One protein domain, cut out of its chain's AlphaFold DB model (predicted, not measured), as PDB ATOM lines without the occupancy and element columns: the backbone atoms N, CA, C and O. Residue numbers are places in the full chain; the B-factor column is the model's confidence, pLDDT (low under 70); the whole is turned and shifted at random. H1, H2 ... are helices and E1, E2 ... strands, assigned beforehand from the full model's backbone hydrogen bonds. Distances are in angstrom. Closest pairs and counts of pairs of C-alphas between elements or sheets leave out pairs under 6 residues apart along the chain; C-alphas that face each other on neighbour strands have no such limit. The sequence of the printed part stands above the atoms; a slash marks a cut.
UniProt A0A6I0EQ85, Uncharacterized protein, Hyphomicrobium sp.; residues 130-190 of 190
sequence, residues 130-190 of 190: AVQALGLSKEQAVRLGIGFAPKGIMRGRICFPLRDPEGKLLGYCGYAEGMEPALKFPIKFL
ATOM      1  N   ALA A 130     146.721 144.704 125.212       86.94
ATOM      2  CA  ALA A 130     147.019 145.991 125.848       86.94
ATOM      3  C   ALA A 130     146.026 147.113 125.465       86.94
ATOM      4  O   ALA A 130     145.694 147.950 126.295       86.94
ATOM      5  N   VAL A 131     145.535 147.135 124.221       87.94
ATOM      6  CA  VAL A 131     144.527 148.112 123.765       87.94
ATOM      7  C   VAL A 131     143.165 147.777 124.368       87.94
ATOM      8  O   VAL A 131     142.468 148.667 124.850       87.94
ATOM      9  N   GLN A 132     142.814 146.492 124.402       88.50
ATOM     10  CA  GLN A 132     141.571 146.011 125.007       88.50
ATOM     11  C   GLN A 132     141.549 146.236 126.526       88.50
ATOM     12  O   GLN A 132     140.503 146.557 127.084       88.50
ATOM     13  N   ALA A 133     142.707 146.164 127.187       88.81
ATOM     14  CA  ALA A 133     142.871 146.469 128.605       88.81
ATOM     15  C   ALA A 133     142.553 147.938 128.942       88.81
ATOM     16  O   ALA A 133     142.191 148.236 130.076       88.81
ATOM     17  N   LEU A 134     142.610 148.853 127.962       86.62
ATOM     18  CA  LEU A 134     142.123 150.234 128.110       86.62
ATOM     19  C   LEU A 134     140.595 150.364 127.968       86.62
ATOM     20  O   LEU A 134     140.067 151.472 128.042       86.62
ATOM     21  N   GLY A 135     139.881 149.263 127.717       89.94
ATOM     22  CA  GLY A 135     138.438 149.250 127.478       89.94
ATOM     23  C   GLY A 135     138.027 149.669 126.064       89.94
ATOM     24  O   GLY A 135     136.859 149.985 125.843       89.94
ATOM     25  N   LEU A 136     138.959 149.696 125.105       84.56
ATOM     26  CA  LEU A 136     138.669 150.009 123.705       84.56
ATOM     27  C   LEU A 136     138.363 148.733 122.918       84.56
ATOM     28  O   LEU A 136     139.164 147.798 122.904       84.56
ATOM     29  N   SER A 137     137.235 148.718 122.203       84.62
ATOM     30  CA  SER A 137     136.984 147.690 121.190       84.62
ATOM     31  C   SER A 137     137.918 147.882 119.994       84.62
ATOM     32  O   SER A 137     138.387 148.991 119.715       84.62
ATOM     33  N   LYS A 138     138.145 146.811 119.228       80.25
ATOM     34  CA  LYS A 138     138.921 146.863 117.984       80.25
ATOM     35  C   LYS A 138     138.379 147.919 117.020       80.25
ATOM     36  O   LYS A 138     139.144 148.685 116.444       80.25
ATOM     37  N   GLU A 139     137.060 147.997 116.867       78.75
ATOM     38  CA  GLU A 139     136.387 148.947 115.977       78.75
ATOM     39  C   GLU A 139     136.613 150.391 116.434       78.75
ATOM     40  O   GLU A 139     136.881 151.272 115.614       78.75
ATOM     41  N   GLN A 140     136.547 150.643 117.746       81.00
ATOM     42  CA  GLN A 140     136.838 151.955 118.324       81.00
ATOM     43  C   GLN A 140     138.307 152.333 118.128       81.00
ATOM     44  O   GLN A 140     138.592 153.456 117.713       81.00
ATOM     45  N   ALA A 141     139.225 151.399 118.378       84.62
ATOM     46  CA  ALA A 141     140.655 151.603 118.205       84.62
ATOM     47  C   ALA A 141     141.005 151.916 116.741       84.62
ATOM     48  O   ALA A 141     141.659 152.925 116.480       84.62
ATOM     49  N   VAL A 142     140.471 151.160 115.774       80.94
ATOM     50  CA  VAL A 142     140.637 151.440 114.336       80.94
ATOM     51  C   VAL A 142     140.074 152.813 113.968       80.94
ATOM     52  O   VAL A 142     140.772 153.610 113.343       80.94
ATOM     53  N   ARG A 143     138.841 153.130 114.390       81.25
ATOM     54  CA  ARG A 143     138.194 154.419 114.085       81.25
ATOM     55  C   ARG A 143     138.984 155.608 114.624       81.25
ATOM     56  O   ARG A 143     139.032 156.657 113.990       81.25
ATOM     57  N   LEU A 144     139.575 155.455 115.806       83.94
ATOM     58  CA  LEU A 144     140.362 156.497 116.455       83.94
ATOM     59  C   LEU A 144     141.822 156.512 115.987       83.94
ATOM     60  O   LEU A 144     142.515 157.483 116.271       83.94
ATOM     61  N   GLY A 145     142.288 155.491 115.259       86.12
ATOM     62  CA  GLY A 145     143.690 155.329 114.865       86.12
ATOM     63  C   GLY A 145     144.609 154.950 116.030       86.12
ATOM     64  O   GLY A 145     145.789 155.301 116.013       86.12
ATOM     65  N   ILE A 146     144.061 154.290 117.052       90.38
ATOM     66  CA  ILE A 146     144.770 153.800 118.236       90.38
ATOM     67  C   ILE A 146     145.202 152.354 117.997       90.38
ATOM     68  O   ILE A 146     144.447 151.547 117.457       90.38
ATOM     69  N   GLY A 147     146.396 151.993 118.454       91.38
ATOM     70  CA  GLY A 147     146.787 150.590 118.501       91.38
ATOM     71  C   GLY A 147     148.147 150.366 119.136       91.38
ATOM     72  O   GLY A 147     148.890 151.306 119.412       91.38
ATOM     73  N   PHE A 148     148.470 149.102 119.379       91.12
ATOM     74  CA  PHE A 148     149.761 148.709 119.924       91.12
ATOM     75  C   PHE A 148     150.836 148.726 118.834       91.12
ATOM     76  O   PHE A 148     150.625 148.209 117.736       91.12
ATOM     77  N   ALA A 149     151.998 149.304 119.129       92.25
ATOM     78  CA  ALA A 149     153.128 149.354 118.214       92.25
ATOM     79  C   ALA A 149     154.106 148.191 118.482       92.25
ATOM     80  O   ALA A 149     154.876 148.247 119.443       92.25
ATOM     81  N   PRO A 150     154.166 147.157 117.620       82.50
ATOM     82  CA  PRO A 150     155.139 146.068 117.757       82.50
ATOM     83  C   PRO A 150     156.554 146.462 117.299       82.50
ATOM     84  O   PRO A 150     157.523 145.754 117.570       82.50
ATOM     85  N   LYS A 151     156.695 147.589 116.589       80.81
ATOM     86  CA  LYS A 151     157.956 148.062 116.005       80.81
ATOM     87  C   LYS A 151     158.044 149.591 115.986       80.81
ATOM     88  O   LYS A 151     157.060 150.282 116.241       80.81
ATOM     89  N   GLY A 152     159.230 150.104 115.660       81.06
ATOM     90  CA  GLY A 152     159.508 151.538 115.542       81.06
ATOM     91  C   GLY A 152     159.815 152.226 116.876       81.06
ATOM     92  O   GLY A 152     160.030 151.583 117.901       81.06
ATOM     93  N   ILE A 153     159.824 153.563 116.862       79.44
ATOM     94  CA  ILE A 153     160.192 154.409 118.017       79.44
ATOM     95  C   ILE A 153     159.209 154.248 119.195       79.44
ATOM     96  O   ILE A 153     159.577 154.491 120.350       79.44
ATOM     97  N   MET A 154     157.977 153.818 118.910       85.81
ATOM     98  CA  MET A 154     156.920 153.552 119.892       85.81
ATOM     99  C   MET A 154     156.790 152.065 120.256       85.81
ATOM    100  O   MET A 154     155.794 151.680 120.859       85.81
ATOM    101  N   ARG A 155     157.770 151.221 119.901       87.75
ATOM    102  CA  ARG A 155     157.712 149.778 120.168       87.75
ATOM    103  C   ARG A 155     157.371 149.482 121.633       87.75
ATOM    104  O   ARG A 155     158.028 150.000 122.534       87.75
ATOM    105  N   GLY A 156     156.394 148.601 121.837       87.56
ATOM    106  CA  GLY A 156     155.937 148.169 123.158       87.56
ATOM    107  C   GLY A 156     154.880 149.077 123.786       87.56
ATOM    108  O   GLY A 156     154.523 148.864 124.938       87.56
ATOM    109  N   ARG A 157     154.387 150.090 123.061       92.75
ATOM    110  CA  ARG A 157     153.445 151.091 123.578       92.75
ATOM    111  C   ARG A 157     152.145 151.108 122.788       92.75
ATOM    112  O   ARG A 157     152.113 150.791 121.599       92.75
ATOM    113  N   ILE A 158     151.082 151.535 123.456       93.38
ATOM    114  CA  ILE A 158     149.800 151.889 122.857       93.38
ATOM    115  C   ILE A 158     149.913 153.311 122.320       93.38
ATOM    116  O   ILE A 158     150.203 154.243 123.065       93.38
ATOM    117  N   CYS A 159     149.711 153.474 121.022       93.69
ATOM    118  CA  CYS A 159     149.841 154.745 120.330       93.69
ATOM    119  C   CYS A 159     148.487 155.452 120.235       93.69
ATOM    120  O   CYS A 159     147.547 154.907 119.665       93.69
ATOM    121  N   PHE A 160     148.425 156.692 120.711       92.38
ATOM    122  CA  PHE A 160     147.295 157.607 120.568       92.38
ATOM    123  C   PHE A 160     147.636 158.702 119.557       92.38
ATOM    124  O   PHE A 160     148.638 159.397 119.747       92.38
ATOM    125  N   PRO A 161     146.849 158.891 118.489       90.88
ATOM    126  CA  PRO A 161     147.117 159.945 117.527       90.88
ATOM    127  C   PRO A 161     146.824 161.321 118.128       90.88
ATOM    128  O   PRO A 161     145.765 161.562 118.700       90.88
ATOM    129  N   LEU A 162     147.761 162.244 117.944       88.88
ATOM    130  CA  LEU A 162     147.618 163.657 118.264       88.88
ATOM    131  C   LEU A 162     147.218 164.386 116.988       88.88
ATOM    132  O   LEU A 162     147.955 164.337 116.002       88.88
ATOM    133  N   ARG A 163     146.062 165.046 116.999       86.25
ATOM    134  CA  ARG A 163     145.528 165.793 115.857       86.25
ATOM    135  C   ARG A 163     145.394 167.272 116.201       86.25
ATOM    136  O   ARG A 163     145.244 167.611 117.372       86.25
ATOM    137  N   ASP A 164     145.483 168.132 115.196       85.25
ATOM    138  CA  ASP A 164     145.104 169.540 115.342       85.25
ATOM    139  C   ASP A 164     143.567 169.708 115.303       85.25
ATOM    140  O   ASP A 164     142.848 168.732 115.056       85.25
ATOM    141  N   PRO A 165     143.033 170.921 115.554       85.62
ATOM    142  CA  PRO A 165     141.594 171.179 115.471       85.62
ATOM    143  C   PRO A 165     140.975 170.930 114.086       85.62
ATOM    144  O   PRO A 165     139.771 170.710 113.995       85.62
ATOM    145  N   GLU A 166     141.780 170.936 113.019       85.25
ATOM    146  CA  GLU A 166     141.357 170.631 111.644       85.25
ATOM    147  C   GLU A 166     141.355 169.113 111.360       85.25
ATOM    148  O   GLU A 166     140.966 168.669 110.280       85.25
ATOM    149  N   GLY A 167     141.759 168.290 112.336       79.50
ATOM    150  CA  GLY A 167     141.797 166.830 112.249       79.50
ATOM    151  C   GLY A 167     143.082 166.264 111.635       79.50
ATOM    152  O   GLY A 167     143.226 165.034 111.531       79.50
ATOM    153  N   LYS A 168     144.044 167.118 111.272       83.88
ATOM    154  CA  LYS A 168     145.327 166.714 110.691       83.88
ATOM    155  C   LYS A 168     146.174 166.010 111.735       83.88
ATOM    156  O   LYS A 168     146.350 166.480 112.859       83.88
ATOM    157  N   LEU A 169     146.747 164.875 111.350       84.88
ATOM    158  CA  LEU A 169     147.604 164.094 112.227       84.88
ATOM    159  C   LEU A 169     148.943 164.807 112.452       84.88
ATOM    160  O   LEU A 169     149.749 164.979 111.537       84.88
ATOM    161  N   LEU A 170     149.193 165.199 113.696       84.88
ATOM    162  CA  LEU A 170     150.441 165.809 114.120       84.88
ATOM    163  C   LEU A 170     151.445 164.747 114.582       84.88
ATOM    164  O   LEU A 170     152.640 164.901 114.354       84.88
ATOM    165  N   GLY A 171     151.018 163.675 115.238       87.06
ATOM    166  CA  GLY A 171     151.951 162.685 115.773       87.06
ATOM    167  C   GLY A 171     151.255 161.604 116.578       87.06
ATOM    168  O   GLY A 171     150.038 161.484 116.521       87.06
ATOM    169  N   TYR A 172     152.031 160.851 117.355       90.38
ATOM    170  CA  TYR A 172     151.512 159.836 118.270       90.38
ATOM    171  C   TYR A 172     152.083 160.013 119.675       90.38
ATOM    172  O   TYR A 172     153.282 160.226 119.825       90.38
ATOM    173  N   CYS A 173     151.238 159.884 120.691       91.75
ATOM    174  CA  CYS A 173     151.640 159.704 122.081       91.75
ATOM    175  C   CYS A 173     151.621 158.208 122.415       91.75
ATOM    176  O   CYS A 173     150.622 157.541 122.167       91.75
ATOM    177  N   GLY A 174     152.720 157.664 122.934       92.50
ATOM    178  CA  GLY A 174     152.835 156.256 123.309       92.50
ATOM    179  C   GLY A 174     152.661 156.041 124.810       92.50
ATOM    180  O   GLY A 174     153.445 156.579 125.587       92.50
ATOM    181  N   TYR A 175     151.717 155.199 125.221       93.25
ATOM    182  CA  TYR A 175     151.515 154.778 126.609       93.25
ATOM    183  C   TYR A 175     151.946 153.326 126.824       93.25
ATOM    184  O   TYR A 175     151.600 152.455 126.027       93.25
ATOM    185  N   ALA A 176     152.671 153.053 127.903       89.88
ATOM    186  CA  ALA A 176     152.872 151.698 128.403       89.88
ATOM    187  C   ALA A 176     153.024 151.714 129.921       89.88
ATOM    188  O   ALA A 176     153.860 152.438 130.465       89.88
ATOM    189  N   GLU A 177     152.232 150.884 130.590       82.50
ATOM    190  CA  GLU A 177     152.363 150.637 132.018       82.50
ATOM    191  C   GLU A 177     153.639 149.821 132.287       82.50
ATOM    192  O   GLU A 177     153.939 148.867 131.570       82.50
ATOM    193  N   GLY A 178     154.439 150.236 133.273       81.69
ATOM    194  CA  GLY A 178     155.711 149.582 133.609       81.69
ATOM    195  C   GLY A 178     156.917 149.971 132.740       81.69
ATOM    196  O   GLY A 178     157.998 149.422 132.934       81.69
ATOM    197  N   MET A 179     156.776 150.925 131.809       81.94
ATOM    198  CA  MET A 179     157.913 151.535 131.103       81.94
ATOM    199  C   MET A 179     158.204 152.938 131.641       81.94
ATOM    200  O   MET A 179     157.279 153.697 131.909       81.94
ATOM    201  N   GLU A 180     159.478 153.334 131.697       80.38
ATOM    202  CA  GLU A 180     159.876 154.724 131.950       80.38
ATOM    203  C   GLU A 180     160.380 155.399 130.656       80.38
ATOM    204  O   GLU A 180     161.246 154.849 129.970       80.38
ATOM    205  N   PRO A 181     159.834 156.568 130.267       82.75
ATOM    206  CA  PRO A 181     158.630 157.194 130.823       82.75
ATOM    207  C   PRO A 181     157.368 156.402 130.438       82.75
ATOM    208  O   PRO A 181     157.326 155.816 129.353       82.75
ATOM    209  N   ALA A 182     156.326 156.409 131.274       84.56
ATOM    210  CA  ALA A 182     155.068 155.706 130.971       84.56
ATOM    211  C   ALA A 182     154.366 156.314 129.747       84.56
ATOM    212  O   ALA A 182     153.862 155.598 128.882       84.56
ATOM    213  N   LEU A 183     154.437 157.642 129.619       88.94
ATOM    214  CA  LEU A 183     153.986 158.402 128.457       88.94
ATOM    215  C   LEU A 183     155.182 158.892 127.638       88.94
ATOM    216  O   LEU A 183     156.102 159.516 128.161       88.94
ATOM    217  N   LYS A 184     155.154 158.632 126.331       86.69
ATOM    218  CA  LYS A 184     156.159 159.072 125.364       86.69
ATOM    219  C   LYS A 184     155.507 159.990 124.339       86.69
ATOM    220  O   LYS A 184     154.771 159.526 123.471       86.69
ATOM    221  N   PHE A 185     155.799 161.281 124.428       83.69
ATOM    222  CA  PHE A 185     155.307 162.281 123.483       83.69
ATOM    223  C   PHE A 185     156.256 162.441 122.287       83.69
ATOM    224  O   PHE A 185     157.453 162.153 122.401       83.69
ATOM    225  N   PRO A 186     155.761 162.909 121.128       72.56
ATOM    226  CA  PRO A 186     156.638 163.388 120.071       72.56
ATOM    227  C   PRO A 186     157.438 164.592 120.571       72.56
ATOM    228  O   PRO A 186     156.875 165.484 121.195       72.56
ATOM    229  N   ILE A 187     158.722 164.649 120.214       61.59
ATOM    230  CA  ILE A 187     159.664 165.691 120.661       61.59
ATOM    231  C   ILE A 187     159.147 167.107 120.371       61.59
ATOM    232  O   ILE A 187     159.377 168.010 121.150       61.59
ATOM    233  N   LYS A 188     158.383 167.305 119.292       63.19
ATOM    234  CA  LYS A 188     157.814 168.617 118.944       63.19
ATOM    235  C   LYS A 188     156.758 169.169 119.921       63.19
ATOM    236  O   LYS A 188     156.279 170.274 119.697       63.19
ATOM    237  N   PHE A 189     156.329 168.384 120.911       58.22
ATOM    238  CA  PHE A 189     155.347 168.774 121.930       58.22
ATOM    239  C   PHE A 189     155.941 168.845 123.348       58.22
ATOM    240  O   PHE A 189     155.190 169.096 124.290       58.22
ATOM    241  N   LEU A 190     157.242 168.580 123.498       54.12
ATOM    242  CA  LEU A 190     158.001 168.687 124.748       54.12
ATOM    243  C   LEU A 190     158.966 169.869 124.646       54.12
ATOM    244  O   LEU A 190     159.155 170.538 125.682       54.12
TER     245      LEU A 190
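This is residues 130 to 190 of the 190 residues of an uncharacterized protein of Hyphomicrobium sp. (UniProt A0A6I0EQ85). Little regular structure: a long hairpin of E2 and E3 is widened by short E1 into a small sheet, with helix H1 grazing it and residues 183 to 184 of the tail pairing with E3. The 61 printed residues, under half in named elements, hold H1, E1, E2, E3 in that order, mixed in class. The sheet, E1 - E2 - E3, is antiparallel. The whole is compact, radius of gyration of the C-alphas 11.6 A, spanning 30 by 28 by 18 A.

H1, residues 138 to 144, starts at C-alpha (138.921, 146.863, 117.984). E1 is residues 147 to 149. E2, residues 157 to 163, is 18.4 A long. E3, residues 169 to 175, is 17.6 A long, ending at C-alpha (151.515, 154.778, 126.609).

The strands form a meander, each the antiparallel neighbour of the one before. In hairpin E1 and E2, N 149 and O 157 are 2.9 A apart; in hairpin E2 and E3, N 160 and O 173, 2.8 A, both within hydrogen-bond range. H1 only grazes the sheet; the closest C-alphas of H1 and E1, Ala 141 and Gly 147, are 6.2 A apart. In H1 every O i to N i+4 pair is within hydrogen-bond range.

The farthest C-alphas, Glu 166 and Gly 178, are 33.6 A apart. The printed part has no cut. Residues 187 to 190 have pLDDT under 70.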